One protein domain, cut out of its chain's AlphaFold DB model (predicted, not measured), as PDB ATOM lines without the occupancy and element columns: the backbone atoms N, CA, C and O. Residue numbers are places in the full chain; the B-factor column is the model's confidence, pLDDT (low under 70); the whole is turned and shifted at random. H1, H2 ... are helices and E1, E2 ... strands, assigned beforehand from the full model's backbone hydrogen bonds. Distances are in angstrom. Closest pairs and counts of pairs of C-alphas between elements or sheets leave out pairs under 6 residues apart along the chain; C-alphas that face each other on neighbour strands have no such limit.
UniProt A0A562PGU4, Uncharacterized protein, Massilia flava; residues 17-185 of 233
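Overview. This is residues 17 to 185 of the 233 residues of an uncharacterized protein of Massilia flava (UniProt A0A562PGU4). A strongly twisted, branched sheet of seven strands runs through the domain along the long strand E3, with helices over both faces: H2, H4 and H6 on one, H5 on the other. A small sheet of two short strands, E4 and E7, sits near one end of the longest axis. The printed part has 169 residues with six named helices and nine named strands, in the order E1 H1 E2 E3 E4 H2 H3 E5 E6 H4 E7 H5 E8 H6 E9; the class is mixed, helices and strands. The larger sheet has parallel and antiparallel pairs, the smaller is antiparallel. The whole is compact, with a radius of gyration of the C-alphas of 15.5 A and spans of 44 by 35 by 29 A.

Arrangement. E3, residues 51 to 61, has E2, residues 42 to 48, on one side, an antiparallel hairpin with N 46 and O 53 at 2.8 A. On the other side are E8, residues 167 to 171, antiparallel with N 54 and O 168 at 2.7 A, and E5, residues 107 to 112, parallel with N 60 and O 110 at 2.8 A. E5 forms a hairpin with edge strand E6, residues 118 to 121, with N 109 and O 120 at 2.8 A. E1, residues 21 to 24, is antiparallel to E2, with N 21 and O 45 at 2.8 A, and to E9, residues 182 to 184, with N 22 and O 183 at 2.8 A. H2, residues 81 to 95, is on this sheet at a height of 10.1 A. On the same face are H4, residues 122 to 127, and H6, residues 172 to 178; H5, residues 144 to 151, is on the opposite face. H2 touches H3, residues 100 to 105, at a steep tilt of 55 degrees, opposite ways, the closest C-alphas, Gly 89 and Ala 103, 4.4 A apart. H1, residues 35 to 38, touches H2, the closest C-alphas being Thr 38 and Lys 84, 5.3 A. E4, residues 66 to 68, and E7, residues 135 to 137, are antiparallel, with N 136 and O 67 at 2.9 A. Every O i to N i+4 pair is within hydrogen-bond range in H2, H4, H5 and H6; H3 has 0 of 2, with 2 of 3 O i to N i+3 pairs, and H1 is too short.

Along the chain. E1 begins at C-alpha 21 (142.714, 133.171, 84.808). E3 spans 31.6 A, H2 21.2 A and E2 19.5 A. E9 ends at C-alpha 184 (144.092, 135.020, 88.488).

Size, cuts and confidence. The C-alphas farthest apart, Asp 75 and Pro 154, are 45.9 A apart. The printed part has no cut; the links E4 to H2 and H5 to E8 are long. Mean pLDDT of the printed part is 78.4, with 37 residues under 70, among them 71 to 79 and 154 to 161.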
ATOM      1  N   SER A  17     153.513 126.730  88.525       56.84
ATOM      2  CA  SER A  17     152.548 126.800  87.430       56.84
ATOM      3  C   SER A  17     151.800 128.128  87.473       56.84
ATOM      4  O   SER A  17     151.345 128.583  88.530       56.84
ATOM      5  N   ALA A  18     151.662 128.766  86.312       65.00
ATOM      6  CA  ALA A  18     150.894 129.994  86.205       65.00
ATOM      7  C   ALA A  18     149.426 129.728  86.578       65.00
ATOM      8  O   ALA A  18     148.818 128.747  86.149       65.00
ATOM      9  N   ALA A  19     148.863 130.610  87.407       70.00
ATOM     10  CA  ALA A  19     147.484 130.480  87.858       70.00
ATOM     11  C   ALA A  19     146.515 130.497  86.666       70.00
ATOM     12  O   ALA A  19     146.688 131.280  85.727       70.00
ATOM     13  N   ALA A  20     145.461 129.684  86.746       77.94
ATOM     14  CA  ALA A  20     144.296 129.832  85.880       77.94
ATOM     15  C   ALA A  20     143.761 131.268  85.972       77.94
ATOM     16  O   ALA A  20     143.816 131.880  87.039       77.94
ATOM     17  N   LEU A  21     143.243 131.814  84.876       81.50
ATOM     18  CA  LEU A  21     142.714 133.171  84.808       81.50
ATOM     19  C   LEU A  21     141.234 133.158  84.427       81.50
ATOM     20  O   LEU A  21     140.762 132.295  83.686       81.50
ATOM     21  N   TRP A  22     140.516 134.160  84.914       82.00
ATOM     22  CA  TRP A  22     139.105 134.398  84.663       82.00
ATOM     23  C   TRP A  22     138.891 135.815  84.150       82.00
ATOM     24  O   TRP A  22     139.455 136.758  84.703       82.00
ATOM     25  N   GLY A  23     138.051 135.970  83.134       80.50
ATOM     26  CA  GLY A  23     137.622 137.273  82.635       80.50
ATOM     27  C   GLY A  23     136.103 137.366  82.572       80.50
ATOM     28  O   GLY A  23     135.453 136.451  82.081       80.50
ATOM     29  N   HIS A  24     135.533 138.468  83.050       81.75
ATOM     30  CA  HIS A  24     134.084 138.694  83.083       81.75
ATOM     31  C   HIS A  24     133.646 139.618  81.948       81.75
ATOM     32  O   HIS A  24     134.183 140.718  81.806       81.75
ATOM     33  N   TYR A  25     132.638 139.213  81.179       80.56
ATOM     34  CA  TYR A  25     131.990 140.092  80.211       80.56
ATOM     35  C   TYR A  25     130.961 140.951  80.951       80.56
ATOM     36  O   TYR A  25     129.991 140.461  81.515       80.56
ATOM     37  N   THR A  26     131.175 142.265  81.009       72.81
ATOM     38  CA  THR A  26     130.302 143.148  81.796       72.81
ATOM     39  C   THR A  26     128.944 143.357  81.120       72.81
ATOM     40  O   THR A  26     128.898 143.657  79.926       72.81
ATOM     41  N   LYS A  27     127.854 143.329  81.897       63.88
ATOM     42  CA  LYS A  27     126.482 143.639  81.435       63.88
ATOM     43  C   LYS A  27     126.282 145.054  80.890       63.88
ATOM     44  O   LYS A  27     125.472 145.260  80.002       63.88
ATOM     45  N   GLY A  28     126.969 146.037  81.471       50.47
ATOM     46  CA  GLY A  28     126.630 147.461  81.331       50.47
ATOM     47  C   GLY A  28     127.380 148.234  80.245       50.47
ATOM     48  O   GLY A  28     127.552 149.438  80.397       50.47
ATOM     49  N   GLY A  29     127.889 147.584  79.197       49.66
ATOM     50  CA  GLY A  29     128.725 148.250  78.192       49.66
ATOM     51  C   GLY A  29     128.120 148.231  76.793       49.66
ATOM     52  O   GLY A  29     127.751 147.176  76.303       49.66
ATOM     53  N   ALA A  30     128.149 149.358  76.080       50.97
ATOM     54  CA  ALA A  30     127.893 149.415  74.631       50.97
ATOM     55  C   ALA A  30     129.070 148.868  73.780       50.97
ATOM     56  O   ALA A  30     129.147 149.089  72.574       50.97
ATOM     57  N   GLY A  31     130.039 148.194  74.408       61.12
ATOM     58  CA  GLY A  31     131.263 147.726  73.763       61.12
ATOM     59  C   GLY A  31     131.141 146.320  73.176       61.12
ATOM     60  O   GLY A  31     130.377 145.488  73.668       61.12
ATOM     61  N   LYS A  32     132.002 146.014  72.195       63.56
ATOM     62  CA  LYS A  32     132.149 144.687  71.554       63.56
ATOM     63  C   LYS A  32     132.517 143.540  72.521       63.56
ATOM     64  O   LYS A  32     132.561 142.390  72.107       63.56
ATOM     65  N   ARG A  33     132.807 143.851  73.791       66.00
ATOM     66  CA  ARG A  33     133.171 142.908  74.867       66.00
ATOM     67  C   ARG A  33     132.139 142.873  76.006       66.00
ATOM     68  O   ARG A  33     132.471 142.488  77.121       66.00
ATOM     69  N   SER A  34     130.915 143.335  75.762       67.94
ATOM     70  CA  SER A  34     129.819 143.261  76.737       67.94
ATOM     71  C   SER A  34     129.078 141.932  76.648       67.94
ATOM     72  O   SER A  34     128.948 141.395  75.552       67.94
ATOM     73  N   GLU A  35     128.526 141.452  77.767       74.06
ATOM     74  CA  GLU A  35     127.663 140.251  77.803       74.06
ATOM     75  C   GLU A  35     126.496 140.389  76.813       74.06
ATOM     76  O   GLU A  35     126.170 139.469  76.069       74.06
ATOM     77  N   SER A  36     125.910 141.585  76.721       68.75
ATOM     78  CA  SER A  36     124.835 141.895  75.776       68.75
ATOM     79  C   SER A  36     125.226 141.718  74.308       68.75
ATOM     80  O   SER A  36     124.372 141.352  73.497       68.75
ATOM     81  N   ALA A  37     126.485 141.996  73.957       72.81
ATOM     82  CA  ALA A  37     126.992 141.869  72.594       72.81
ATOM     83  C   ALA A  37     127.482 140.448  72.292       72.81
ATOM     84  O   ALA A  37     127.304 139.969  71.176       72.81
ATOM     85  N   THR A  38     128.094 139.784  73.271       78.38
ATOM     86  CA  THR A  38     128.758 138.490  73.089       78.38
ATOM     87  C   THR A  38     127.873 137.294  73.407       78.38
ATOM     88  O   THR A  38     128.160 136.203  72.935       78.38
ATOM     89  N   GLY A  39     126.838 137.462  74.234       79.50
ATOM     90  CA  GLY A  39     126.076 136.354  74.817       79.50
ATOM     91  C   GLY A  39     126.846 135.556  75.878       79.50
ATOM     92  O   GLY A  39     126.283 134.636  76.460       79.50
ATOM     93  N   ALA A  40     128.108 135.899  76.150       85.25
ATOM     94  CA  ALA A  40     128.967 135.200  77.100       85.25
ATOM     95  C   ALA A  40     128.960 135.887  78.465       85.25
ATOM     96  O   ALA A  40     128.998 137.114  78.527       85.25
ATOM     97  N   ASP A  41     129.028 135.102  79.541       82.81
ATOM     98  CA  ASP A  41     129.181 135.633  80.898       82.81
ATOM     99  C   ASP A  41     130.660 135.778  81.257       82.81
ATOM    100  O   ASP A  41     131.095 136.802  81.783       82.81
ATOM    101  N   PHE A  42     131.475 134.766  80.959       85.62
ATOM    102  CA  PHE A  42     132.891 134.791  81.307       85.62
ATOM    103  C   PHE A  42     133.771 133.987  80.353       85.62
ATOM    104  O   PHE A  42     133.304 133.190  79.544       85.62
ATOM    105  N   ALA A  43     135.075 134.196  80.477       89.19
ATOM    106  CA  ALA A  43     136.110 133.390  79.860       89.19
ATOM    107  C   ALA A  43     137.012 132.770  80.926       89.19
ATOM    108  O   ALA A  43     137.286 133.380  81.964       89.19
ATOM    109  N   LEU A  44     137.492 131.565  80.644       88.56
ATOM    110  CA  LEU A  44     138.514 130.879  81.421       88.56
ATOM    111  C   LEU A  44     139.747 130.676  80.575       88.56
ATOM    112  O   LEU A  44     139.647 130.297  79.411       88.56
ATOM    113  N   VAL A  45     140.898 130.910  81.189       88.06
ATOM    114  CA  VAL A  45     142.203 130.773  80.558       88.06
ATOM    115  C   VAL A  45     143.074 129.913  81.453       88.06
ATOM    116  O   VAL A  45     143.328 130.267  82.600       88.06
ATOM    117  N   ILE A  46     143.548 128.789  80.934       85.88
ATOM    118  CA  ILE A  46     144.467 127.895  81.632       85.88
ATOM    119  C   ILE A  46     145.827 127.998  80.940       85.88
ATOM    120  O   ILE A  46     145.958 127.550  79.798       85.88
ATOM    121  N   PRO A  47     146.836 128.616  81.576       83.50
ATOM    122  CA  PRO A  47     148.193 128.613  81.048       83.50
ATOM    123  C   PRO A  47     148.754 127.188  80.993       83.50
ATOM    124  O   PRO A  47     148.664 126.444  81.967       83.50
ATOM    125  N   VAL A  48     149.357 126.816  79.865       79.44
ATOM    126  CA  VAL A  48     150.016 125.519  79.667       79.44
ATOM    127  C   VAL A  48     151.321 125.761  78.902       79.44
ATOM    128  O   VAL A  48     151.332 126.031  77.700       79.44
ATOM    129  N   GLY A  49     152.449 125.713  79.613       75.81
ATOM    130  CA  GLY A  49     153.760 126.036  79.044       75.81
ATOM    131  C   GLY A  49     153.838 127.490  78.556       75.81
ATOM    132  O   GLY A  49     153.687 128.420  79.343       75.81
ATOM    133  N   LYS A  50     154.098 127.688  77.257       77.81
ATOM    134  CA  LYS A  50     154.214 129.023  76.628       77.81
ATOM    135  C   LYS A  50     152.894 129.568  76.068       77.81
ATOM    136  O   LYS A  50     152.847 130.716  75.634       77.81
ATOM    137  N   ARG A  51     151.841 128.754  76.062       86.06
ATOM    138  CA  ARG A  51     150.535 129.064  75.471       86.06
ATOM    139  C   ARG A  51     149.445 128.932  76.533       86.06
ATOM    140  O   ARG A  51     149.724 128.683  77.707       86.06
ATOM    141  N   CYS A  52     148.195 129.115  76.138       87.56
ATOM    142  CA  CYS A  52     147.050 128.938  77.017       87.56
ATOM    143  C   CYS A  52     145.867 128.300  76.308       87.56
ATOM    144  O   CYS A  52     145.700 128.442  75.100       87.56
ATOM    145  N   ARG A  53     145.024 127.644  77.101       90.31
ATOM    146  CA  ARG A  53     143.733 127.099  76.692       90.31
ATOM    147  C   ARG A  53     142.618 128.010  77.158       90.31
ATOM    148  O   ARG A  53     142.567 128.372  78.330       90.31
ATOM    149  N   VAL A  54     141.735 128.364  76.241       92.00
ATOM    150  CA  VAL A  54     140.650 129.319  76.436       92.00
ATOM    151  C   VAL A  54     139.307 128.635  76.228       92.00
ATOM    152  O   VAL A  54     139.110 127.917  75.251       92.00
ATOM    153  N   ALA A  55     138.378 128.892  77.139       91.94
ATOM    154  CA  ALA A  55     136.967 128.569  76.986       91.94
ATOM    155  C   ALA A  55     136.146 129.830  77.247       91.94
ATOM    156  O   ALA A  55     136.376 130.533  78.233       91.94
ATOM    157  N   ILE A  56     135.177 130.110  76.377       92.38
ATOM    158  CA  ILE A  56     134.174 131.156  76.598       92.38
ATOM    159  C   ILE A  56     132.885 130.473  77.026       92.38
ATOM    160  O   ILE A  56     132.469 129.482  76.424       92.38
ATOM    161  N   VAL A  57     132.287 130.987  78.094       89.75
ATOM    162  CA  VAL A  57     131.240 130.291  78.825       89.75
ATOM    163  C   VAL A  57     130.055 131.208  79.088       89.75
ATOM    164  O   VAL A  57     130.198 132.347  79.541       89.75
ATOM    165  N   GLN A  58     128.870 130.662  78.856       88.38
ATOM    166  CA  GLN A  58     127.600 131.227  79.274       88.38
ATOM    167  C   GLN A  58     126.994 130.345  80.370       88.38
ATOM    168  O   GLN A  58     126.774 129.151  80.180       88.38
ATOM    169  N   ALA A  59     126.738 130.903  81.545       85.38
ATOM    170  CA  ALA A  59     126.189 130.173  82.674       85.38
ATOM    171  C   ALA A  59     124.656 130.171  82.640       85.38
ATOM    172  O   ALA A  59     124.002 131.193  82.432       85.38
ATOM    173  N   LYS A  60     124.055 129.010  82.910       83.44
ATOM    174  CA  LYS A  60     122.605 128.847  83.044       83.44
ATOM    175  C   LYS A  60     122.290 128.070  84.313       83.44
ATOM    176  O   LYS A  60     122.807 126.975  84.541       83.44
ATOM    177  N   ILE A  61     121.432 128.653  85.145       79.44
ATOM    178  CA  ILE A  61     120.844 127.931  86.270       79.44
ATOM    179  C   ILE A  61     119.822 126.933  85.729       79.44
ATOM    180  O   ILE A  61     119.120 127.225  84.760       79.44
ATOM    181  N   THR A  62     119.756 125.753  86.332       79.06
ATOM    182  CA  THR A  62     118.830 124.702  85.897       79.06
ATOM    183  C   THR A  62     117.723 124.524  86.929       79.06
ATOM    184  O   THR A  62     118.003 124.546  88.131       79.06
ATOM    185  N   ASP A  63     116.503 124.284  86.466       79.62
ATOM    186  CA  ASP A  63     115.328 124.014  87.287       79.62
ATOM    187  C   ASP A  63     114.931 122.537  87.158       79.62
ATOM    188  O   ASP A  63     114.795 122.010  86.055       79.62
ATOM    189  N   GLY A  64     114.845 121.824  88.283       76.38
ATOM    190  CA  GLY A  64     114.519 120.392  88.287       76.38
ATOM    191  C   GLY A  64     115.459 119.499  87.454       76.38
ATOM    192  O   GLY A  64     115.049 118.429  87.015       76.38
ATOM    193  N   GLY A  65     116.704 119.925  87.202       79.44
ATOM    194  CA  GLY A  65     117.655 119.199  86.342       79.44
ATOM    195  C   GLY A  65     117.500 119.477  84.843       79.44
ATOM    196  O   GLY A  65     118.131 118.803  84.025       79.44
ATOM    197  N   THR A  66     116.700 120.482  84.490       83.19
ATOM    198  CA  THR A  66     116.474 120.952  83.124       83.19
ATOM    199  C   THR A  66     116.948 122.394  82.981       83.19
ATOM    200  O   THR A  66     116.742 123.213  83.874       83.19
ATOM    201  N   ALA A  67     117.594 122.736  81.869       81.56
ATOM    202  CA  ALA A  67     118.022 124.105  81.588       81.56
ATOM    203  C   ALA A  67     117.422 124.611  80.278       81.56
ATOM    204  O   ALA A  67     117.553 123.943  79.253       81.56
ATOM    205  N   SER A  68     116.836 125.812  80.294       81.38
ATOM    206  CA  SER A  68     116.505 126.520  79.055       81.38
ATOM    207  C   SER A  68     117.779 127.127  78.481       81.38
ATOM    208  O   SER A  68     118.368 128.040  79.070       81.38
ATOM    209  N   LEU A  69     118.207 126.627  77.324       77.12
ATOM    210  CA  LEU A  69     119.334 127.206  76.588       77.12
ATOM    211  C   LEU A  69     118.925 128.475  75.841       77.12
ATOM    212  O   LEU A  69     119.767 129.291  75.475       77.12
ATOM    213  N   TYR A  70     117.620 128.660  75.649       70.62
ATOM    214  CA  TYR A  70     117.077 129.800  74.946       70.62
ATOM    215  C   TYR A  70     116.775 130.951  75.885       70.62
ATOM    216  O   TYR A  70     116.123 130.790  76.920       70.62
ATOM    217  N   GLN A  71     117.216 132.126  75.470       67.12
ATOM    218  CA  GLN A  71     116.699 133.387  75.951       67.12
ATOM    219  C   GLN A  71     116.385 134.208  74.708       67.12
ATOM    220  O   GLN A  71     117.297 134.489  73.923       67.12
ATOM    221  N   GLU A  72     115.099 134.507  74.524       61.72
ATOM    222  CA  GLU A  72     114.611 135.273  73.381       61.72
ATOM    223  C   GLU A  72     115.317 136.628  73.304       61.72
ATOM    224  O   GLU A  72     115.746 137.199  74.317       61.72
ATOM    225  N   GLY A  73     115.448 137.127  72.075       57.56
ATOM    226  CA  GLY A  73     115.840 138.506  71.864       57.56
ATOM    227  C   GLY A  73     114.872 139.442  72.588       57.56
ATOM    228  O   GLY A  73     113.678 139.183  72.680       57.56
ATOM    229  N   THR A  74     115.398 140.531  73.130       56.66
ATOM    230  CA  THR A  74     114.566 141.628  73.651       56.66
ATOM    231  C   THR A  74     114.586 142.770  72.644       56.66
ATOM    232  O   THR A  74     115.465 142.798  71.785       56.66
ATOM    233  N   ASP A  75     113.699 143.756  72.775       52.47
ATOM    234  CA  ASP A  75     113.684 144.934  71.887       52.47
ATOM    235  C   ASP A  75     115.054 145.634  71.808       52.47
ATOM    236  O   ASP A  75     115.472 146.116  70.758       52.47
ATOM    237  N   ASN A  76     115.811 145.610  72.909       53.44
ATOM    238  CA  ASN A  76     117.157 146.184  72.987       53.44
ATOM    239  C   ASN A  76     118.259 145.232  72.484       53.44
ATOM    240  O   ASN A  76     119.394 145.649  72.237       53.44
ATOM    241  N   HIS A  77     117.954 143.944  72.347       57.16
ATOM    242  CA  HIS A  77     118.881 142.866  72.022       57.16
ATOM    243  C   HIS A  77     118.181 141.813  71.153       57.16
ATOM    244  O   HIS A  77     117.893 140.732  71.660       57.16
ATOM    245  N   PRO A  78     117.927 142.101  69.864       52.91
ATOM    246  CA  PRO A  78     117.036 141.293  69.028       52.91
ATOM    247  C   PRO A  78     117.598 139.905  68.692       52.91
ATOM    248  O   PRO A  78     116.839 138.992  68.398       52.91
ATOM    249  N   ALA A  79     118.922 139.736  68.752       59.62
ATOM    250  CA  ALA A  79     119.557 138.435  68.577       59.62
ATOM    251  C   ALA A  79     119.550 137.626  69.881       59.62
ATOM    252  O   ALA A  79     119.864 138.141  70.962       59.62
ATOM    253  N   GLU A  80     119.264 136.339  69.746       77.81
ATOM    254  CA  GLU A  80     119.256 135.368  70.833       77.81
ATOM    255  C   GLU A  80     120.661 135.167  71.406       77.81
ATOM    256  O   GLU A  80     121.672 135.294  70.709       77.81
ATOM    257  N   GLN A  81     120.752 134.851  72.698       76.44
ATOM    258  CA  GLN A  81     122.057 134.737  73.360       76.44
ATOM    259  C   GLN A  81     122.945 133.643  72.749       76.44
ATOM    260  O   GLN A  81     124.146 133.855  72.595       76.44
ATOM    261  N   MET A  82     122.350 132.515  72.354       82.56
ATOM    262  CA  MET A  82     123.071 131.411  71.720       82.56
ATOM    263  C   MET A  82     123.691 131.831  70.382       82.56
ATOM    264  O   MET A  82     124.859 131.539  70.122       82.56
ATOM    265  N   ASP A  83     122.937 132.569  69.566       83.88
ATOM    266  CA  ASP A  83     123.400 133.063  68.269       83.88
ATOM    267  C   ASP A  83     124.538 134.070  68.424       83.88
ATOM    268  O   ASP A  83     125.503 134.040  67.659       83.88
ATOM    269  N   LYS A  84     124.464 134.938  69.440       87.00
ATOM    270  CA  LYS A  84     125.547 135.875  69.776       87.00
ATOM    271  C   LYS A  84     126.818 135.147  70.183       87.00
ATOM    272  O   LYS A  84     127.891 135.485  69.680       87.00
ATOM    273  N   LEU A  85     126.690 134.131  71.036       88.00
ATOM    274  CA  LEU A  85     127.816 133.310  71.458       88.00
ATOM    275  C   LEU A  85     128.447 132.616  70.243       88.00
ATOM    276  O   LEU A  85     129.649 132.740  70.018       88.00
ATOM    277  N   TYR A  86     127.637 131.994  69.381       88.38
ATOM    278  CA  TYR A  86     128.130 131.342  68.165       88.38
ATOM    279  C   TYR A  86     128.784 132.330  67.188       88.38
ATOM    280  O   TYR A  86     129.830 132.044  66.600       88.38
ATOM    281  N   ALA A  87     128.203 133.520  67.020       89.69
ATOM    282  CA  ALA A  87     128.761 134.578  66.183       89.69
ATOM    283  C   ALA A  87     130.123 135.063  66.698       89.69
ATOM    284  O   ALA A  87     131.029 135.277  65.890       89.69
ATOM    285  N   LEU A  88     130.301 135.176  68.019       90.56
ATOM    286  CA  LEU A  88     131.601 135.477  68.618       90.56
ATOM    287  C   LEU A  88     132.630 134.391  68.280       90.56
ATOM    288  O   LEU A  88     133.756 134.717  67.907       90.56
ATOM    289  N   GLY A  89     132.243 133.117  68.368       91.12
ATOM    290  CA  GLY A  89     133.129 131.995  68.062       91.12
ATOM    291  C   GLY A  89     133.574 132.005  66.609       91.12
ATOM    292  O   GLY A  89     134.768 131.926  66.334       91.12
ATOM    293  N   ARG A  90     132.635 132.199  65.677       92.44
ATOM    294  CA  ARG A  90     132.942 132.313  64.243       92.44
ATOM    295  C   ARG A  90     133.837 133.503  63.934       92.44
ATOM    296  O   ARG A  90     134.781 133.364  63.164       92.44
ATOM    297  N   TYR A  91     133.582 134.648  64.568       91.38
ATOM    298  CA  TYR A  91     134.452 135.816  64.449       91.38
ATOM    299  C   TYR A  91     135.892 135.478  64.863       91.38
ATOM    300  O   TYR A  91     136.825 135.798  64.134       91.38
ATOM    301  N   TRP A  92     136.079 134.772  65.981       90.94
ATOM    302  CA  TRP A  92     137.406 134.361  66.442       90.94
ATOM    303  C   TRP A  92     138.072 133.358  65.508       90.94
ATOM    304  O   TRP A  92     139.245 133.530  65.193       90.94
ATOM    305  N   MET A  93     137.339 132.347  65.036       91.12
ATOM    306  CA  MET A  93     137.884 131.387  64.073       91.12
ATOM    307  C   MET A  93     138.364 132.105  62.807       91.12
ATOM    308  O   MET A  93     139.498 131.893  62.388       91.12
ATOM    309  N   ARG A  94     137.570 133.039  62.267       91.50
ATOM    310  CA  ARG A  94     137.948 133.842  61.096       91.50
ATOM    311  C   ARG A  94     139.211 134.669  61.333       91.50
ATOM    312  O   ARG A  94     140.110 134.670  60.501       91.50
ATOM    313  N   GLU A  95     139.287 135.357  62.469       89.69
ATOM    314  CA  GLU A  95     140.438 136.185  62.849       89.69
ATOM    315  C   GLU A  95     141.729 135.383  63.044       89.69
ATOM    316  O   GLU A  95     142.821 135.926  62.891       89.69
ATOM    317  N   LEU A  96     141.603 134.105  63.401       88.94
ATOM    318  CA  LEU A  96     142.714 133.172  63.580       88.94
ATOM    319  C   LEU A  96     143.015 132.365  62.305       88.94
ATOM    320  O   LEU A  96     143.871 131.486  62.333       88.94
ATOM    321  N   GLY A  97     142.316 132.635  61.194       89.31
ATOM    322  CA  GLY A  97     142.483 131.903  59.934       89.31
ATOM    323  C   GLY A  97     142.022 130.441  59.997       89.31
ATOM    324  O   GLY A  97     142.540 129.602  59.264       89.31
ATOM    325  N   MET A  98     141.079 130.125  60.885       87.69
ATOM    326  CA  MET A  98     140.536 128.785  61.111       87.69
ATOM    327  C   MET A  98     139.167 128.581  60.453       87.69
ATOM    328  O   MET A  98     138.470 129.538  60.113       87.69
ATOM    329  N   ASP A  99     138.748 127.316  60.340       89.00
ATOM    330  CA  ASP A  99     137.391 126.964  59.918       89.00
ATOM    331  C   ASP A  99     136.359 127.453  60.951       89.00
ATOM    332  O   ASP A  99     136.374 127.063  62.121       89.00
ATOM    333  N   GLU A 100     135.424 128.295  60.503       90.31
ATOM    334  CA  GLU A 100     134.326 128.814  61.323       90.31
ATOM    335  C   GLU A 100     133.438 127.705  61.908       90.31
ATOM    336  O   GLU A 100     132.795 127.927  62.936       90.31
ATOM    337  N   LYS A 101     133.415 126.504  61.313       87.00
ATOM    338  CA  LYS A 101     132.652 125.350  61.823       87.00
ATOM    339  C   LYS A 101     133.134 124.866  63.193       87.00
ATOM    340  O   LYS A 101     132.341 124.306  63.945       87.00
ATOM    341  N   CYS A 102     134.390 125.133  63.548       86.62
ATOM    342  CA  CYS A 102     134.951 124.774  64.851       86.62
ATOM    343  C   CYS A 102     134.534 125.734  65.979       86.62
ATOM    344  O   CYS A 102     134.871 125.509  67.139       86.62
ATOM    345  N   ALA A 103     133.798 126.813  65.676       89.31
ATOM    346  CA  ALA A 103     133.383 127.812  66.661       89.31
ATOM    347  C   ALA A 103     132.632 127.204  67.857       89.31
ATOM    348  O   ALA A 103     132.841 127.616  68.997       89.31
ATOM    349  N   GLY A 104     131.774 126.213  67.604       88.88
ATOM    350  CA  GLY A 104     130.954 125.595  68.642       88.88
ATOM    351  C   GLY A 104     131.662 124.527  69.478       88.88
ATOM    352  O   GLY A 104     131.069 124.032  70.434       88.88
ATOM    353  N   ASP A 105     132.910 124.175  69.152       91.00
ATOM    354  CA  ASP A 105     133.642 123.089  69.813       91.00
ATOM    355  C   ASP A 105     134.365 123.525  71.092       91.00
ATOM    356  O   ASP A 105     134.736 122.672  71.889       91.00
ATOM    357  N   TRP A 106     134.560 124.827  71.317       91.44
ATOM    358  CA  TRP A 106     135.298 125.369  72.474       91.44
ATOM    359  C   TRP A 106     134.533 126.446  73.259       91.44
ATOM    360  O   TRP A 106     135.026 126.983  74.255       91.44
ATOM    361  N   MET A 107     133.316 126.757  72.817       92.94
ATOM    362  CA  MET A 107     132.369 127.606  73.532       92.94
ATOM    363  C   MET A 107     131.368 126.742  74.281       92.94
ATOM    364  O   MET A 107     130.911 125.731  73.748       92.94
ATOM    365  N   HIS A 108     131.014 127.143  75.501       91.44
ATOM    366  CA  HIS A 108     130.259 126.285  76.410       91.44
ATOM    367  C   HIS A 108     129.077 126.980  77.064       91.44
ATOM    368  O   HIS A 108     129.140 128.150  77.438       91.44
ATOM    369  N   TYR A 109     128.047 126.190  77.333       89.25
ATOM    370  CA  TYR A 109     127.131 126.431  78.429       89.25
ATOM    371  C   TYR A 109     127.651 125.772  79.708       89.25
ATOM    372  O   TYR A 109     128.024 124.597  79.713       89.25
ATOM    373  N   LEU A 110     127.620 126.517  80.811       88.44
ATOM    374  CA  LEU A 110     127.799 125.985  82.156       88.44
ATOM    375  C   LEU A 110     126.435 125.865  82.829       88.44
ATOM    376  O   LEU A 110     125.860 126.853  83.287       88.44
ATOM    377  N   LEU A 111     125.926 124.642  82.890       86.19
ATOM    378  CA  LEU A 111     124.642 124.316  83.492       86.19
ATOM    379  C   LEU A 111     124.866 123.972  84.960       86.19
ATOM    380  O   LEU A 111     125.625 123.052  85.267       86.19
ATOM    381  N   TRP A 112     124.237 124.690  85.884       78.50
ATOM    382  CA  TRP A 112     124.527 124.493  87.303       78.50
ATOM    383  C   TRP A 112     123.292 124.475  88.207       78.50
ATOM    384  O   TRP A 112     122.302 125.179  88.004       78.50
ATOM    385  N   THR A 113     123.392 123.639  89.242       70.12
ATOM    386  CA  THR A 113     122.471 123.548  90.384       70.12
ATOM    387  C   THR A 113     123.273 123.434  91.676       70.12
ATOM    388  O   THR A 113     124.503 123.469  91.659       70.12
ATOM    389  N   LYS A 114     122.582 123.225  92.803       64.00
ATOM    390  CA  LYS A 114     123.175 122.961  94.120       64.00
ATOM    391  C   LYS A 114     124.113 121.741  94.171       64.00
ATOM    392  O   LYS A 114     124.790 121.587  95.179       64.00
ATOM    393  N   THR A 115     124.124 120.864  93.159       64.00
ATOM    394  CA  THR A 115     124.890 119.607  93.199       64.00
ATOM    395  C   THR A 115     126.242 119.705  92.510       64.00
ATOM    396  O   THR A 115     127.249 119.724  93.198       64.00
ATOM    397  N   ILE A 116     126.296 119.711  91.174       69.19
ATOM    398  CA  ILE A 116     127.545 119.687  90.401       69.19
ATOM    399  C   ILE A 116     127.341 120.464  89.093       69.19
ATOM    400  O   ILE A 116     126.402 120.147  88.354       69.19
ATOM    401  N   PRO A 117     128.208 121.440  88.765       81.94
ATOM    402  CA  PRO A 117     128.152 122.140  87.492       81.94
ATOM    403  C   PRO A 117     128.555 121.212  86.342       81.94
ATOM    404  O   PRO A 117     129.499 120.419  86.437       81.94
ATOM    405  N   ARG A 118     127.829 121.322  85.236       85.81
ATOM    406  CA  ARG A 118     127.961 120.496  84.036       85.81
ATOM    407  C   ARG A 118     128.279 121.394  82.851       85.81
ATOM    408  O   ARG A 118     127.767 122.507  82.774       85.81
ATOM    409  N   ALA A 119     129.130 120.917  81.957       87.88
ATOM    410  CA  ALA A 119     129.543 121.667  80.781       87.88
ATOM    411  C   ALA A 119     128.977 121.034  79.515       87.88
ATOM    412  O   ALA A 119     128.983 119.812  79.369       87.88
ATOM    413  N   LEU A 120     128.506 121.890  78.619       90.38
ATOM    414  CA  LEU A 120     127.879 121.543  77.357       90.38
ATOM    415  C   LEU A 120     128.513 122.400  76.264       90.38
ATOM    416  O   LEU A 120     128.439 123.624  76.366       90.38
ATOM    417  N   THR A 121     129.108 121.808  75.226       91.38
ATOM    418  CA  THR A 121     129.622 122.615  74.109       91.38
ATOM    419  C   THR A 121     128.471 123.212  73.309       91.38
ATOM    420  O   THR A 121     127.356 122.686  73.283       91.38
ATOM    421  N   LEU A 122     128.729 124.311  72.614       88.81
ATOM    422  CA  LEU A 122     127.722 124.961  71.790       88.81
ATOM    423  C   LEU A 122     127.299 124.082  70.598       88.81
ATOM    424  O   LEU A 122     126.128 124.078  70.237       88.81
ATOM    425  N   ASN A 123     128.201 123.265  70.044       88.25
ATOM    426  CA  ASN A 123     127.846 122.267  69.027       88.25
ATOM    427  C   ASN A 123     126.886 121.197  69.565       88.25
ATOM    428  O   ASN A 123     125.891 120.890  68.911       88.25
ATOM    429  N   GLN A 124     127.129 120.677  70.771       87.94
ATOM    430  CA  GLN A 124     126.199 119.757  71.433       87.94
ATOM    431  C   GLN A 124     124.857 120.442  71.728       87.94
ATOM    432  O   GLN A 124     123.803 119.874  71.460       87.94
ATOM    433  N   ALA A 125     124.887 121.692  72.204       84.44
ATOM    434  CA  ALA A 125     123.684 122.485  72.430       84.44
ATOM    435  C   ALA A 125     122.855 122.644  71.150       84.44
ATOM    436  O   ALA A 125     121.644 122.482  71.203       84.44
ATOM    437  N   MET A 126     123.484 122.920  70.004       81.12
ATOM    438  CA  MET A 126     122.796 123.045  68.712       81.12
ATOM    439  C   MET A 126     122.239 121.712  68.197       81.12
ATOM    440  O   MET A 126     121.175 121.704  67.587       81.12
ATOM    441  N   GLN A 127     122.925 120.591  68.440       82.94
ATOM    442  CA  GLN A 127     122.442 119.255  68.061       82.94
ATOM    443  C   GLN A 127     121.217 118.835  68.876       82.94
ATOM    444  O   GLN A 127     120.245 118.330  68.319       82.94
ATOM    445  N   ASP A 128     121.232 119.104  70.182       78.25
ATOM    446  CA  ASP A 128     120.120 118.789  71.084       78.25
ATOM    447  C   ASP A 128     118.919 119.741  70.892       78.25
ATOM    448  O   ASP A 128     117.839 119.536  71.451       78.25
ATOM    449  N   ASN A 129     119.077 120.773  70.061       69.19
ATOM    450  CA  ASN A 129     118.128 121.855  69.855       69.19
ATOM    451  C   ASN A 129     117.138 121.616  68.690       69.19
ATOM    452  O   ASN A 129     117.085 122.374  67.720       69.19
ATOM    453  N   THR A 130     116.316 120.569  68.787       56.16
ATOM    454  CA  THR A 130     115.403 120.144  67.701       56.16
ATOM    455  C   THR A 130     113.936 120.588  67.852       56.16
ATOM    456  O   THR A 130     113.106 120.216  67.026       56.16
ATOM    457  N   GLY A 131     113.576 121.416  68.848       50.94
ATOM    458  CA  GLY A 131     112.168 121.765  69.133       50.94
ATOM    459  C   GLY A 131     111.897 123.195  69.628       50.94
ATOM    460  O   GLY A 131     112.812 124.000  69.816       50.94
ATOM    461  N   LYS A 132     110.608 123.520  69.831       43.19
ATOM    462  CA  LYS A 132     110.135 124.762  70.479       43.19
ATOM    463  C   LYS A 132     109.987 124.517  71.988       43.19
ATOM    464  O   LYS A 132     109.270 123.603  72.378       43.19
ATOM    465  N   GLY A 133     110.663 125.319  72.816       59.06
ATOM    466  CA  GLY A 133     110.808 125.089  74.265       59.06
ATOM    467  C   GLY A 133     112.091 124.313  74.579       59.06
ATOM    468  O   GLY A 133     112.062 123.123  74.876       59.06
ATOM    469  N   ARG A 134     113.240 124.977  74.415       70.75
ATOM    470  CA  ARG A 134     114.568 124.354  74.254       70.75
ATOM    471  C   ARG A 134     115.227 124.078  75.598       70.75
ATOM    472  O   ARG A 134     116.192 124.722  76.012       70.75
ATOM    473  N   ASN A 135     114.616 123.125  76.276       77.81
ATOM    474  CA  ASN A 135     115.005 122.600  77.561       77.81
ATOM    475  C   ASN A 135     115.920 121.389  77.363       77.81
ATOM    476  O   ASN A 135     115.526 120.417  76.720       77.81
ATOM    477  N   VAL A 136     117.122 121.429  77.933       81.75
ATOM    478  CA  VAL A 136     118.047 120.291  77.922       81.75
ATOM    479  C   VAL A 136     118.125 119.620  79.279       81.75
ATOM    480  O   VAL A 136     118.109 120.278  80.321       81.75
ATOM    481  N   GLU A 137     118.248 118.295  79.264       86.12
ATOM    482  CA  GLU A 137     118.411 117.508  80.479       86.12
ATOM    483  C   GLU A 137     119.884 117.481  80.908       86.12
ATOM    484  O   GLU A 137     120.744 116.864  80.280       86.12
ATOM    485  N   VAL A 138     120.168 118.125  82.035       82.44
ATOM    486  CA  VAL A 138     121.522 118.478  82.484       82.44
ATOM    487  C   VAL A 138     122.367 117.247  82.822       82.44
ATOM    488  O   VAL A 138     123.592 117.261  82.682       82.44
ATOM    489  N   LYS A 139     121.723 116.156  83.259       83.31
ATOM    490  CA  LYS A 139     122.397 114.928  83.710       83.31
ATOM    491  C   LYS A 139     123.168 114.206  82.599       83.31
ATOM    492  O   LYS A 139     124.043 113.403  82.913       83.31
ATOM    493  N   LYS A 140     122.850 114.489  81.330       84.62
ATOM    494  CA  LYS A 140     123.464 113.864  80.148       84.62
ATOM    495  C   LYS A 140     124.880 114.371  79.868       84.62
ATOM    496  O   LYS A 140     125.630 113.711  79.159       84.62
ATOM    497  N   TYR A 141     125.250 115.523  80.424       85.81
ATOM    498  CA  TYR A 141     126.494 116.202  80.078       85.81
ATOM    499  C   TYR A 141     127.629 115.933  81.067       85.81
ATOM    500  O   TYR A 141     127.422 115.530  82.218       85.81
ATOM    501  N   GLY A 142     128.858 116.165  80.608       82.31
ATOM    502  CA  GLY A 142     130.067 115.991  81.407       82.31
ATOM    503  C   GLY A 142     130.136 116.969  82.579       82.31
ATOM    504  O   GLY A 142     129.539 118.047  82.560       82.31
ATOM    505  N   SER A 143     130.873 116.596  83.627       82.56
ATOM    506  CA  SER A 143     131.128 117.523  84.730       82.56
ATOM    507  C   SER A 143     132.049 118.652  84.269       82.56
ATOM    508  O   SER A 143     132.992 118.434  83.503       82.56
ATOM    509  N   PHE A 144     131.813 119.860  84.770       81.69
ATOM    510  CA  PHE A 144     132.682 120.991  84.476       81.69
ATOM    511  C   PHE A 144     134.104 120.795  85.025       81.69
ATOM    512  O   PHE A 144     135.076 121.199  84.393       81.69
ATOM    513  N   ALA A 145     134.244 120.088  86.151       73.81
ATOM    514  CA  ALA A 145     135.546 119.716  86.698       73.81
ATOM    515  C   ALA A 145     136.349 118.842  85.721       73.81
ATOM    516  O   ALA A 145     137.542 119.063  85.542       73.81
ATOM    517  N   THR A 146     135.701 117.895  85.036       75.12
ATOM    518  CA  THR A 146     136.349 117.071  84.004       75.12
ATOM    519  C   THR A 146     136.840 117.928  82.835       75.12
ATOM    520  O   THR A 146     137.975 117.751  82.399       75.12
ATOM    521  N   LEU A 147     136.028 118.886  82.366       81.81
ATOM    522  CA  LEU A 147     136.432 119.826  81.312       81.81
ATOM    523  C   LEU A 147     137.643 120.672  81.745       81.81
ATOM    524  O   LEU A 147     138.601 120.805  80.987       81.81
ATOM    525  N   ALA A 148     137.617 121.211  82.967       78.00
ATOM    526  CA  ALA A 148     138.704 122.014  83.523       78.00
ATOM    527  C   ALA A 148     139.999 121.205  83.699       78.00
ATOM    528  O   ALA A 148     141.075 121.674  83.336       78.00
ATOM    529  N   LEU A 149     139.908 119.968  84.195       74.38
ATOM    530  CA  LEU A 149     141.063 119.076  84.326       74.38
ATOM    531  C   LEU A 149     141.657 118.701  82.964       74.38
ATOM    532  O   LEU A 149     142.879 118.617  82.845       74.38
ATOM    533  N   ALA A 150     140.826 118.529  81.930       75.62
ATOM    534  CA  ALA A 150     141.301 118.273  80.572       75.62
ATOM    535  C   ALA A 150     142.154 119.433  80.024       75.62
ATOM    536  O   ALA A 150     143.132 119.181  79.322       75.62
ATOM    537  N   ALA A 151     141.861 120.685  80.397       78.19
ATOM    538  CA  ALA A 151     142.714 121.818  80.033       78.19
ATOM    539  C   ALA A 151     144.091 121.791  80.698       78.19
ATOM    540  O   ALA A 151     145.038 122.318  80.123       78.19
ATOM    541  N   CYS A 152     144.235 121.170  81.866       74.19
ATOM    542  CA  CYS A 152     145.522 121.059  82.549       74.19
ATOM    543  C   CYS A 152     146.399 119.920  82.005       74.19
ATOM    544  O   CYS A 152     147.556 119.805  82.403       74.19
ATOM    545  N   ALA A 153     145.865 119.053  81.136       70.62
ATOM    546  CA  ALA A 153     146.615 117.914  80.624       70.62
ATOM    547  C   ALA A 153     147.831 118.391  79.801       70.62
ATOM    548  O   ALA A 153     147.671 119.244  78.928       70.62
ATOM    549  N   PRO A 154     149.035 117.832  80.013       61.06
ATOM    550  CA  PRO A 154     150.256 118.253  79.322       61.06
ATOM    551  C   PRO A 154     150.310 117.810  77.853       61.06
ATOM    552  O   PRO A 154     151.342 117.977  77.208       61.06
ATOM    553  N   GLU A 155     149.232 117.205  77.338       63.94
ATOM    554  CA  GLU A 155     149.128 116.768  75.948       63.94
ATOM    555  C   GLU A 155     149.537 117.900  75.005       63.94
ATOM    556  O   GLU A 155     149.138 119.055  75.198       63.94
ATOM    557  N   ALA A 156     150.376 117.541  74.028       52.28
ATOM    558  CA  ALA A 156     150.999 118.473  73.108       52.28
ATOM    559  C   ALA A 156     149.939 119.323  72.405       52.28
ATOM    560  O   ALA A 156     148.944 118.793  71.909       52.28
ATOM    561  N   PHE A 157     150.196 120.632  72.342       57.59
ATOM    562  CA  PHE A 157     149.545 121.525  71.390       57.59
ATOM    563  C   PHE A 157     149.600 120.845  70.024       57.59
ATOM    564  O   PHE A 157     150.689 120.557  69.521       57.59
ATOM    565  N   GLY A 158     148.444 120.481  69.477       53.44
ATOM    566  CA  GLY A 158     148.404 119.775  68.206       53.44
ATOM    567  C   GLY A 158     148.886 120.713  67.105       53.44
ATOM    568  O   GLY A 158     148.319 121.788  66.935       53.44
ATOM    569  N   ASP A 159     149.876 120.298  66.312       53.34
ATOM    570  CA  ASP A 159     150.480 121.117  65.241       53.34
ATOM    571  C   ASP A 159     149.488 121.595  64.155       53.34
ATOM    572  O   ASP A 159     149.859 122.370  63.276       53.34
ATOM    573  N   LYS A 160     148.228 121.131  64.165       55.88
ATOM    574  CA  LYS A 160     147.253 121.400  63.094       55.88
ATOM    575  C   LYS A 160     145.885 121.913  63.546       55.88
ATOM    576  O   LYS A 160     145.115 122.346  62.695       55.88
ATOM    577  N   THR A 161     145.558 121.893  64.838       65.81
ATOM    578  CA  THR A 161     144.233 122.315  65.322       65.81
ATOM    579  C   THR A 161     144.371 123.112  66.610       65.81
ATOM    580  O   THR A 161     144.742 122.550  67.634       65.81
ATOM    581  N   LEU A 162     144.021 124.404  66.578       78.62
ATOM    582  CA  LEU A 162     143.979 125.219  67.800       78.62
ATOM    583  C   LEU A 162     142.797 124.845  68.703       78.62
ATOM    584  O   LEU A 162     142.768 125.262  69.848       78.62
ATOM    585  N   VAL A 163     141.811 124.080  68.229       77.94
ATOM    586  CA  VAL A 163     140.711 123.603  69.077       77.94
ATOM    587  C   VAL A 163     140.982 122.169  69.514       77.94
ATOM    588  O   VAL A 163     141.102 121.276  68.678       77.94
ATOM    589  N   HIS A 164     141.053 121.939  70.824       75.25
ATOM    590  CA  HIS A 164     141.348 120.638  71.409       75.25
ATOM    591  C   HIS A 164     140.487 120.367  72.649       75.25
ATOM    592  O   HIS A 164     140.514 121.122  73.621       75.25
ATOM    593  N   LYS A 165     139.725 119.262  72.632       76.75
ATOM    594  CA  LYS A 165     138.932 118.757  73.776       76.75
ATOM    595  C   LYS A 165     138.076 119.821  74.489       76.75
ATOM    596  O   LYS A 165     138.011 119.836  75.717       76.75
ATOM    597  N   GLY A 166     137.422 120.713  73.748       87.31
ATOM    598  CA  GLY A 166     136.620 121.777  74.361       87.31
ATOM    599  C   GLY A 166     137.358 123.095  74.589       87.31
ATOM    600  O   GLY A 166     136.792 123.991  75.202       87.31
ATOM    601  N   TRP A 167     138.603 123.244  74.141       91.12
ATOM    602  CA  TRP A 167     139.424 124.418  74.437       91.12
ATOM    603  C   TRP A 167     140.057 124.996  73.181       91.12
ATOM    604  O   TRP A 167     140.480 124.246  72.310       91.12
ATOM    605  N   LEU A 168     140.160 126.321  73.118       92.56
ATOM    606  CA  LEU A 168     140.914 127.033  72.094       92.56
ATOM    607  C   LEU A 168     142.319 127.360  72.601       92.56
ATOM    608  O   LEU A 168     142.485 127.980  73.647       92.56
ATOM    609  N   GLU A 169     143.335 126.978  71.850       90.81
ATOM    610  CA  GLU A 169     144.740 127.191  72.152       90.81
ATOM    611  C   GLU A 169     145.224 128.494  71.520       90.81
ATOM    612  O   GLU A 169     145.230 128.662  70.303       90.81
ATOM    613  N   LEU A 170     145.662 129.422  72.366       89.69
ATOM    614  CA  LEU A 170     146.145 130.747  71.980       89.69
ATOM    615  C   LEU A 170     147.487 131.037  72.634       89.69
ATOM    616  O   LEU A 170     147.833 130.455  73.667       89.69
ATOM    617  N   ASP A 171     148.222 131.989  72.076       89.00
ATOM    618  CA  ASP A 171     149.293 132.622  72.834       89.00
ATOM    619  C   ASP A 171     148.704 133.528  73.925       89.00
ATOM    620  O   ASP A 171     147.671 134.179  73.744       89.00
ATOM    621  N   MET A 172     149.399 133.647  75.061       85.69
ATOM    622  CA  MET A 172     148.951 134.502  76.173       85.69
ATOM    623  C   MET A 172     148.721 135.962  75.751       85.69
ATOM    624  O   MET A 172     147.828 136.640  76.267       85.69
ATOM    625  N   ARG A 173     149.504 136.456  74.785       87.38
ATOM    626  CA  ARG A 173     149.341 137.802  74.217       87.38
ATOM    627  C   ARG A 173     148.037 137.942  73.428       87.38
ATOM    628  O   ARG A 173     147.373 138.972  73.521       87.38
ATOM    629  N   GLU A 174     147.652 136.922  72.671       89.62
ATOM    630  CA  GLU A 174     146.396 136.928  71.919       89.62
ATOM    631  C   GLU A 174     145.200 136.868  72.867       89.62
ATOM    632  O   GLU A 174     144.273 137.668  72.737       89.62
ATOM    633  N   ALA A 175     145.261 135.988  73.873       88.12
ATOM    634  CA  ALA A 175     144.220 135.855  74.885       88.12
ATOM    635  C   ALA A 175     143.978 137.183  75.620       88.12
ATOM    636  O   ALA A 175     142.852 137.672  75.651       88.12
ATOM    637  N   THR A 176     145.032 137.824  76.131       85.00
ATOM    638  CA  THR A 176     144.933 139.122  76.836       85.00
ATOM    639  C   THR A 176     144.456 140.270  75.947       85.00
ATOM    640  O   THR A 176     143.811 141.197  76.430       85.00
ATOM    641  N   THR A 177     144.720 140.210  74.640       85.81
ATOM    642  CA  THR A 177     144.252 141.234  73.696       85.81
ATOM    643  C   THR A 177     142.770 141.069  73.367       85.81
ATOM    644  O   THR A 177     142.079 142.071  73.179       85.81
ATOM    645  N   ARG A 178     142.271 139.831  73.277       86.94
ATOM    646  CA  ARG A 178     140.924 139.517  72.769       86.94
ATOM    647  C   ARG A 178     139.876 139.323  73.871       86.94
ATOM    648  O   ARG A 178     138.695 139.565  73.623       86.94
ATOM    649  N   LEU A 179     140.287 138.919  75.070       87.00
ATOM    650  CA  LEU A 179     139.399 138.666  76.208       87.00
ATOM    651  C   LEU A 179     139.104 139.938  77.026       87.00
ATOM    652  O   LEU A 179     139.773 140.965  76.862       87.00
ATOM    653  N   PRO A 180     138.068 139.915  77.886       83.69
ATOM    654  CA  PRO A 180     137.949 140.875  78.982       83.69
ATOM    655  C   PRO A 180     139.158 140.794  79.926       83.69
ATOM    656  O   PRO A 180     139.943 139.845  79.865       83.69
ATOM    657  N   ASP A 181     139.284 141.782  80.813       80.94
ATOM    658  CA  ASP A 181     140.373 141.841  81.790       80.94
ATOM    659  C   ASP A 181     140.474 140.531  82.581       80.94
ATOM    660  O   ASP A 181     139.517 140.095  83.229       80.94
ATOM    661  N   LEU A 182     141.649 139.903  82.504       78.38
ATOM    662  CA  LEU A 182     141.913 138.597  83.091       78.38
ATOM    663  C   LEU A 182     142.457 138.739  84.512       78.38
ATOM    664  O   LEU A 182     143.430 139.451  84.763       78.38
ATOM    665  N   LEU A 183     141.852 138.008  85.442       76.81
ATOM    666  CA  LEU A 183     142.226 137.960  86.849       76.81
ATOM    667  C   LEU A 183     142.634 136.534  87.235       76.81
ATOM    668  O   LEU A 183     141.940 135.593  86.854       76.81
ATOM    669  N   PRO A 184     143.711 136.343  88.014       71.88
ATOM    670  CA  PRO A 184     144.092 135.020  88.488       71.88
ATOM    671  C   PRO A 184     143.028 134.437  89.424       71.88
ATOM    672  O   PRO A 184     142.577 135.099  90.362       71.88
ATOM    673  N   ILE A 185     142.660 133.185  89.168       68.19
ATOM    674  CA  ILE A 185     141.723 132.379  89.943       68.19
ATOM    675  C   ILE A 185     142.489 131.711  91.074       68.19
ATOM    676  O   ILE A 185     143.473 131.007  90.845       68.19
TER     677      ILE A 185